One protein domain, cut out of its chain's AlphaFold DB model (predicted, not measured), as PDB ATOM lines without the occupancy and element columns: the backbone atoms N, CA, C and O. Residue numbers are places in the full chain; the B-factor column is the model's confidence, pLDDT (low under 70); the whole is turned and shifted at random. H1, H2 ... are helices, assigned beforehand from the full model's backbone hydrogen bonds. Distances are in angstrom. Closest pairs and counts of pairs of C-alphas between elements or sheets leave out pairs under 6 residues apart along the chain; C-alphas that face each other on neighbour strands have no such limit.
ATOM      1  N   LYS A  81       9.272  26.628  23.416       84.25
ATOM      2  CA  LYS A  81      10.592  26.315  23.984       84.25
ATOM      3  C   LYS A  81      11.707  27.163  23.365       84.25
ATOM      4  O   LYS A  81      12.522  27.719  24.087       84.25
ATOM      5  N   ALA A  82      11.691  27.320  22.041       83.25
ATOM      6  CA  ALA A  82      12.676  28.140  21.335       83.25
ATOM      7  C   ALA A  82      12.557  29.631  21.696       83.25
ATOM      8  O   ALA A  82      13.557  30.340  21.732       83.25
ATOM      9  N   GLU A  83      11.346  30.104  21.987       83.00
ATOM     10  CA  GLU A  83      11.120  31.446  22.522       83.00
ATOM     11  C   GLU A  83      11.702  31.601  23.932       83.00
ATOM     12  O   GLU A  83      12.404  32.577  24.181       83.00
ATOM     13  N   ILE A  84      11.461  30.645  24.837       80.75
ATOM     14  CA  ILE A  84      12.056  30.651  26.184       80.75
ATOM     15  C   ILE A  84      13.585  30.678  26.082       80.75
ATOM     16  O   ILE A  84      14.221  31.518  26.716       80.75
ATOM     17  N   ASP A  85      14.165  29.824  25.238       80.81
ATOM     18  CA  ASP A  85      15.611  29.778  24.999       80.81
ATOM     19  C   ASP A  85      16.139  31.126  24.479       80.81
ATOM     20  O   ASP A  85      17.168  31.614  24.950       80.81
ATOM     21  N   ALA A  86      15.425  31.761  23.543       79.56
ATOM     22  CA  ALA A  86      15.794  33.069  23.006       79.56
ATOM     23  C   ALA A  86      15.724  34.176  24.071       79.56
ATOM     24  O   ALA A  86      16.626  35.010  24.142       79.56
ATOM     25  N   PHE A  87      14.695  34.173  24.927       77.19
ATOM     26  CA  PHE A  87      14.591  35.115  26.045       77.19
ATOM     27  C   PHE A  87      15.721  34.931  27.049       77.19
ATOM     28  O   PHE A  87      16.351  35.907  27.448       77.19
ATOM     29  N   VAL A  88      15.998  33.683  27.429       79.19
ATOM     30  CA  VAL A  88      17.089  33.352  28.345       79.19
ATOM     31  C   VAL A  88      18.427  33.824  27.781       79.19
ATOM     32  O   VAL A  88      19.208  34.421  28.510       79.19
ATOM     33  N   GLN A  89      18.686  33.613  26.490       79.00
ATOM     34  CA  GLN A  89      19.924  34.061  25.851       79.00
ATOM     35  C   GLN A  89      20.037  35.586  25.762       79.00
ATOM     36  O   GLN A  89      21.122  36.118  25.971       79.00
ATOM     37  N   ALA A  90      18.942  36.286  25.454       75.62
ATOM     38  CA  ALA A  90      18.941  37.743  25.335       75.62
ATOM     39  C   ALA A  90      19.125  38.457  26.686       75.62
ATOM     40  O   ALA A  90      19.715  39.534  26.728       75.62
ATOM     41  N   ASP A  91      18.625  37.864  27.773       76.44
ATOM     42  CA  ASP A  91      18.724  38.406  29.138       76.44
ATOM     43  C   ASP A  91      20.013  37.968  29.864       76.44
ATOM     44  O   ASP A  91      20.333  38.489  30.930       76.44
ATOM     45  N   MET A  92      20.767  37.015  29.298       79.81
ATOM     46  CA  MET A  92      21.979  36.473  29.912       79.81
ATOM     47  C   MET A  92      23.118  37.489  29.877       79.81
ATOM     48  O   MET A  92      23.609  37.877  28.814       79.81
ATOM     49  N   SER A  93      23.602  37.874  31.055       81.00
ATOM     50  CA  SER A  93      24.804  38.696  31.162       81.00
ATOM     51  C   SER A  93      26.054  37.921  30.725       81.00
ATOM     52  O   SER A  93      26.137  36.694  30.834       81.00
ATOM     53  N   GLU A  94      27.092  38.637  30.287       82.44
ATOM     54  CA  GLU A  94      28.379  38.019  29.931       82.44
ATOM     55  C   GLU A  94      28.991  37.238  31.111       82.44
ATOM     56  O   GLU A  94      29.592  36.178  30.927       82.44
ATOM     57  N   GLN A  95      28.774  37.718  32.340       75.56
ATOM     58  CA  GLN A  95      29.226  37.059  33.568       75.56
ATOM     59  C   GLN A  95      28.521  35.715  33.800       75.56
ATOM     60  O   GLN A  95      29.160  34.745  34.205       75.56
ATOM     61  N   GLU A  96      27.222  35.634  33.516       78.31
ATOM     62  CA  GLU A  96      26.441  34.396  33.606       78.31
ATOM     63  C   GLU A  96      26.825  33.393  32.520       78.31
ATOM     64  O   GLU A  96      26.997  32.207  32.812       78.31
ATOM     65  N   ALA A  97      27.028  33.865  31.289       81.38
ATOM     66  CA  ALA A  97      27.501  33.024  30.196       81.38
ATOM     67  C   ALA A  97      28.873  32.409  30.521       81.38
ATOM     68  O   ALA A  97      29.110  31.221  30.289       81.38
ATOM     69  N   GLU A  98      29.773  33.201  31.106       80.19
ATOM     70  CA  GLU A  98      31.087  32.727  31.530       80.19
ATOM     71  C   GLU A  98      31.002  31.756  32.716       80.19
ATOM     72  O   GLU A  98      31.695  30.736  32.730       80.19
ATOM     73  N   LEU A  99      30.112  32.002  33.680       79.81
ATOM     74  CA  LEU A  99      29.842  31.068  34.774       79.81
ATOM     75  C   LEU A  99      29.411  29.694  34.242       79.81
ATOM     76  O   LEU A  99      29.969  28.673  34.649       79.81
ATOM     77  N   LEU A 100      28.469  29.664  33.296       78.31
ATOM     78  CA  LEU A 100      28.007  28.424  32.668       78.31
ATOM     79  C   LEU A 100      29.142  27.692  31.944       78.31
ATOM     80  O   LEU A 100      29.268  26.473  32.078       78.31
ATOM     81  N   ARG A 101      30.016  28.420  31.233       81.69
ATOM     82  CA  ARG A 101      31.207  27.832  30.595       81.69
ATOM     83  C   ARG A 101      32.146  27.197  31.616       81.69
ATOM     84  O   ARG A 101      32.625  26.088  31.380       81.69
ATOM     85  N   ARG A 102      32.396  27.852  32.755       81.06
ATOM     86  CA  ARG A 102      33.252  27.300  33.819       81.06
ATOM     87  C   ARG A 102      32.657  26.044  34.437       81.06
ATOM     88  O   ARG A 102      33.375  25.057  34.586       81.06
ATOM     89  N   VAL A 103      31.361  26.056  34.747       78.44
ATOM     90  CA  VAL A 103      30.661  24.887  35.300       78.44
ATOM     91  C   VAL A 103      30.722  23.710  34.320       78.44
ATOM     92  O   VAL A 103      31.040  22.595  34.730       78.44
ATOM     93  N   ALA A 104      30.508  23.957  33.023       76.75
ATOM     94  CA  ALA A 104      30.621  22.936  31.981       76.75
ATOM     95  C   ALA A 104      32.051  22.376  31.834       76.75
ATOM     96  O   ALA A 104      32.225  21.182  31.610       76.75
ATOM     97  N   MET A 105      33.088  23.208  31.990       79.50
ATOM     98  CA  MET A 105      34.482  22.744  31.966       79.50
ATOM     99  C   MET A 105      34.849  21.929  33.213       79.50
ATOM    100  O   MET A 105      35.548  20.922  33.105       79.50
ATOM    101  N   GLN A 106      34.373  22.337  34.393       76.62
ATOM    102  CA  GLN A 106      34.651  21.645  35.656       76.62
ATOM    103  C   GLN A 106      33.949  20.292  35.770       76.62
ATOM    104  O   GLN A 106      34.501  19.374  36.375       76.62
ATOM    105  N   VAL A 246      -2.357  30.795  29.643       94.62
ATOM    106  CA  VAL A 246      -1.627  29.657  30.223       94.62
ATOM    107  C   VAL A 246      -0.227  29.562  29.625       94.62
ATOM    108  O   VAL A 246       0.729  29.382  30.373       94.62
ATOM    109  N   ILE A 247      -0.096  29.740  28.306       92.00
ATOM    110  CA  ILE A 247       1.201  29.689  27.614       92.00
ATOM    111  C   ILE A 247       2.117  30.816  28.102       92.00
ATOM    112  O   ILE A 247       3.279  30.580  28.410       92.00
ATOM    113  N   GLU A 248       1.594  32.031  28.247       90.19
ATOM    114  CA  GLU A 248       2.346  33.187  28.740       90.19
ATOM    115  C   GLU A 248       2.812  32.974  30.179       90.19
ATOM    116  O   GLU A 248       3.975  33.227  30.488       90.19
ATOM    117  N   ARG A 249       1.927  32.484  31.058       92.38
ATOM    118  CA  ARG A 249       2.295  32.158  32.443       92.38
ATOM    119  C   ARG A 249       3.382  31.093  32.499       92.38
ATOM    120  O   ARG A 249       4.295  31.238  33.303       92.38
ATOM    121  N   GLU A 250       3.306  30.073  31.650       90.44
ATOM    122  CA  GLU A 250       4.325  29.027  31.582       90.44
ATOM    123  C   GLU A 250       5.675  29.581  31.120       90.44
ATOM    124  O   GLU A 250       6.689  29.338  31.768       90.44
ATOM    125  N   VAL A 251       5.699  30.396  30.059       86.94
ATOM    126  CA  VAL A 251       6.927  31.066  29.592       86.94
ATOM    127  C   VAL A 251       7.550  31.894  30.718       86.94
ATOM    128  O   VAL A 251       8.740  31.763  30.999       86.94
ATOM    129  N   GLN A 252       6.749  32.709  31.410       88.44
ATOM    130  CA  GLN A 252       7.233  33.521  32.530       88.44
ATOM    131  C   GLN A 252       7.715  32.666  33.705       88.44
ATOM    132  O   GLN A 252       8.735  32.984  34.318       88.44
ATOM    133  N   HIS A 253       7.014  31.573  34.010       88.94
ATOM    134  CA  HIS A 253       7.406  30.638  35.056       88.94
ATOM    135  C   HIS A 253       8.760  29.989  34.749       88.94
ATOM    136  O   HIS A 253       9.649  30.023  35.598       88.94
ATOM    137  N   GLN A 254       8.958  29.483  33.529       86.31
ATOM    138  CA  GLN A 254      10.214  28.855  33.102       86.31
ATOM    139  C   GLN A 254      11.389  29.841  33.137       86.31
ATOM    140  O   GLN A 254      12.461  29.509  33.645       86.31
ATOM    141  N   ILE A 255      11.179  31.084  32.688       83.75
ATOM    142  CA  ILE A 255      12.190  32.149  32.786       83.75
ATOM    143  C   ILE A 255      12.530  32.444  34.256       83.75
ATOM    144  O   ILE A 255      13.703  32.584  34.608       83.75
ATOM    145  N   ALA A 256      11.528  32.525  35.135       86.25
ATOM    146  CA  ALA A 256      11.744  32.782  36.556       86.25
ATOM    147  C   ALA A 256      12.521  31.648  37.245       86.25
ATOM    148  O   ALA A 256      13.468  31.925  37.981       86.25
ATOM    149  N   VAL A 257      12.163  30.389  36.969       86.25
ATOM    150  CA  VAL A 257      12.878  29.205  37.472       86.25
ATOM    151  C   VAL A 257      14.330  29.222  37.001       86.25
ATOM    152  O   VAL A 257      15.237  29.075  37.819       86.25
ATOM    153  N   PHE A 258      14.569  29.492  35.715       85.38
ATOM    154  CA  PHE A 258      15.923  29.598  35.174       85.38
ATOM    155  C   PHE A 258      16.758  30.664  35.898       85.38
ATOM    156  O   PHE A 258      17.882  30.393  36.324       85.38
ATOM    157  N   ARG A 259      16.210  31.871  36.095       84.38
ATOM    158  CA  ARG A 259      16.905  32.951  36.817       84.38
ATOM    159  C   ARG A 259      17.232  32.560  38.257       84.38
ATOM    160  O   ARG A 259      18.326  32.849  38.739       84.38
ATOM    161  N   GLN A 260      16.307  31.894  38.944       87.88
ATOM    162  CA  GLN A 260      16.533  31.421  40.306       87.88
ATOM    163  C   GLN A 260      17.656  30.373  40.362       87.88
ATOM    164  O   GLN A 260      18.520  30.457  41.237       87.88
ATOM    165  N   ASP A 261      17.675  29.419  39.430       84.00
ATOM    166  CA  ASP A 261      18.736  28.412  39.332       84.00
ATOM    167  C   ASP A 261      20.102  29.074  39.085       84.00
ATOM    168  O   ASP A 261      21.089  28.746  39.751       84.00
ATOM    169  N   MET A 262      20.155  30.081  38.210       83.81
ATOM    170  CA  MET A 262      21.372  30.854  37.944       83.81
ATOM    171  C   MET A 262      21.886  31.604  39.178       83.81
ATOM    172  O   MET A 262      23.081  31.551  39.477       83.81
ATOM    173  N   GLN A 263      21.000  32.241  39.946       87.94
ATOM    174  CA  GLN A 263      21.376  32.903  41.199       87.94
ATOM    175  C   GLN A 263      21.923  31.909  42.229       87.94
ATOM    176  O   GLN A 263      22.915  32.189  42.905       87.94
ATOM    177  N   GLN A 264      21.322  30.721  42.339       87.25
ATOM    178  CA  GLN A 264      21.819  29.679  43.238       87.25
ATOM    179  C   GLN A 264      23.206  29.177  42.824       87.25
ATOM    180  O   GLN A 264      24.054  28.942  43.688       87.25
ATOM    181  N   LEU A 265      23.470  29.032  41.524       83.56
ATOM    182  CA  LEU A 265      24.801  28.672  41.025       83.56
ATOM    183  C   LEU A 265      25.834  29.748  41.342       83.56
ATOM    184  O   LEU A 265      26.911  29.416  41.832       83.56
ATOM    185  N   GLN A 266      25.500  31.021  41.125       86.31
ATOM    186  CA  GLN A 266      26.371  32.141  41.481       86.31
ATOM    187  C   GLN A 266      26.713  32.124  42.975       86.31
ATOM    188  O   GLN A 266      27.882  32.232  43.339       86.31
ATOM    189  N   GLN A 267      25.719  31.918  43.846       89.12
ATOM    190  CA  GLN A 267      25.932  31.822  45.294       89.12
ATOM    191  C   GLN A 267      26.811  30.626  45.675       89.12
ATOM    192  O   GLN A 267      27.685  30.754  46.534       89.12
ATOM    193  N   ARG A 268      26.619  29.467  45.033       86.38
ATOM    194  CA  ARG A 268      27.448  28.273  45.261       86.38
ATOM    195  C   ARG A 268      28.895  28.488  44.835       86.38
ATOM    196  O   ARG A 268      29.797  28.119  45.580       86.38
ATOM    197  N   GLU A 269      29.124  29.082  43.670       83.06
ATOM    198  CA  GLU A 269      30.477  29.374  43.186       83.06
ATOM    199  C   GLU A 269      31.156  30.464  44.027       83.06
ATOM    200  O   GLU A 269      32.327  30.324  44.370       83.06
ATOM    201  N   ALA A 270      30.420  31.485  44.477       86.56
ATOM    202  CA  ALA A 270      30.934  32.473  45.426       86.56
ATOM    203  C   ALA A 270      31.316  31.839  46.779       86.56
ATOM    204  O   ALA A 270      32.361  32.158  47.347       86.56
ATOM    205  N   ALA A 271      30.511  30.895  47.281       86.19
ATOM    206  CA  ALA A 271      30.821  30.155  48.502       86.19
ATOM    207  C   ALA A 271      32.054  29.249  48.345       86.19
ATOM    208  O   ALA A 271      32.859  29.166  49.272       86.19
ATOM    209  N   LYS A 272      32.241  28.614  47.178       83.00
ATOM    210  CA  LYS A 272      33.456  27.844  46.862       83.00
ATOM    211  C   LYS A 272      34.693  28.731  46.751       83.00
ATOM    212  O   LYS A 272      35.735  28.343  47.261       83.00
ATOM    213  N   GLY A 273      34.581  29.907  46.131       73.25
ATOM    214  CA  GLY A 273      35.677  30.878  46.054       73.25
ATOM    215  C   GLY A 273      36.150  31.330  47.438       73.25
ATOM    216  O   GLY A 273      37.345  31.426  47.681       73.25
ATOM    217  N   ASN A 274      35.227  31.491  48.391       70.56
ATOM    218  CA  ASN A 274      35.567  31.761  49.795       70.56
ATOM    219  C   ASN A 274      36.099  30.532  50.560       70.56
ATOM    220  O   ASN A 274      36.608  30.682  51.668       70.56
ATOM    221  N   GLN A 275      35.960  29.331  49.995       62.22
ATOM    222  CA  GLN A 275      36.544  28.080  50.487       62.22
ATOM    223  C   GLN A 275      37.811  27.680  49.715       62.22
ATOM    224  O   GLN A 275      38.327  26.585  49.951       62.22
ATOM    225  N   GLU A 276      38.333  28.522  48.807       57.78
ATOM    226  CA  GLU A 276      39.708  28.349  48.342       57.78
ATOM    227  C   GLU A 276      40.589  28.344  49.584       57.78
ATOM    228  O   GLU A 276      40.624  29.328  50.325       57.78
TER     229      GLU A 276
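Overview. This is residues 81 to 106 and 246 to 276 of the 300 residues of an uncharacterized protein of Candidatus Thermofonsia Clade 2 bacterium (UniProt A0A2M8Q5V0). One long helix, H3, makes the length of a rod, and two short helices, H1 and H2, sit one after the other along the same side of it, each crossing its line at a slant. Residues 270 to 276 stick out at one end. The printed part has 57 residues with three named helices, H1, H2, H3 in chain order, and no named strand: all helix, loose, radius of gyration of the C-alphas 13.3 A, spans 45 by 16 by 16 A.

Along the chain. Find C-alpha 246 at (-1.627, 29.657, 30.223); from there H3, residues 246 to 273, runs 40.5 A to C-alpha 273 at (35.677, 30.878, 46.054). H1, residues 81 to 91, starts at C-alpha 81 at (10.592, 26.315, 23.984) and spans 15.5 A. H2 is residues 94 to 106, 18.4 A.

Arrangement. Look at residues 251 to 258 of H3, which alone touch H1; the closest C-alphas, of Ile 84 and Val 251, are 6.2 A apart. The two helices run the same way at a steep tilt of 48 degrees. H2 is close to H3 but not clearly touching, the closest C-alphas being those of Glu 96 and Met 262 at 7.6 A, with a steep tilt of 67 degrees, the same way. H1 and H2 are apart, joined by a tight link. In H1, H2 and H3 every O i to N i+4 pair is within hydrogen-bond range.

Size, cuts and confidence. The C-alphas farthest apart, of Val 246 and Glu 276, are 45.2 A apart. Residues 107 to 245 are not printed; C-alphas 106 and 246 are 37.5 A apart across the cut. Look for pLDDT under 70 at residues 275 to 276.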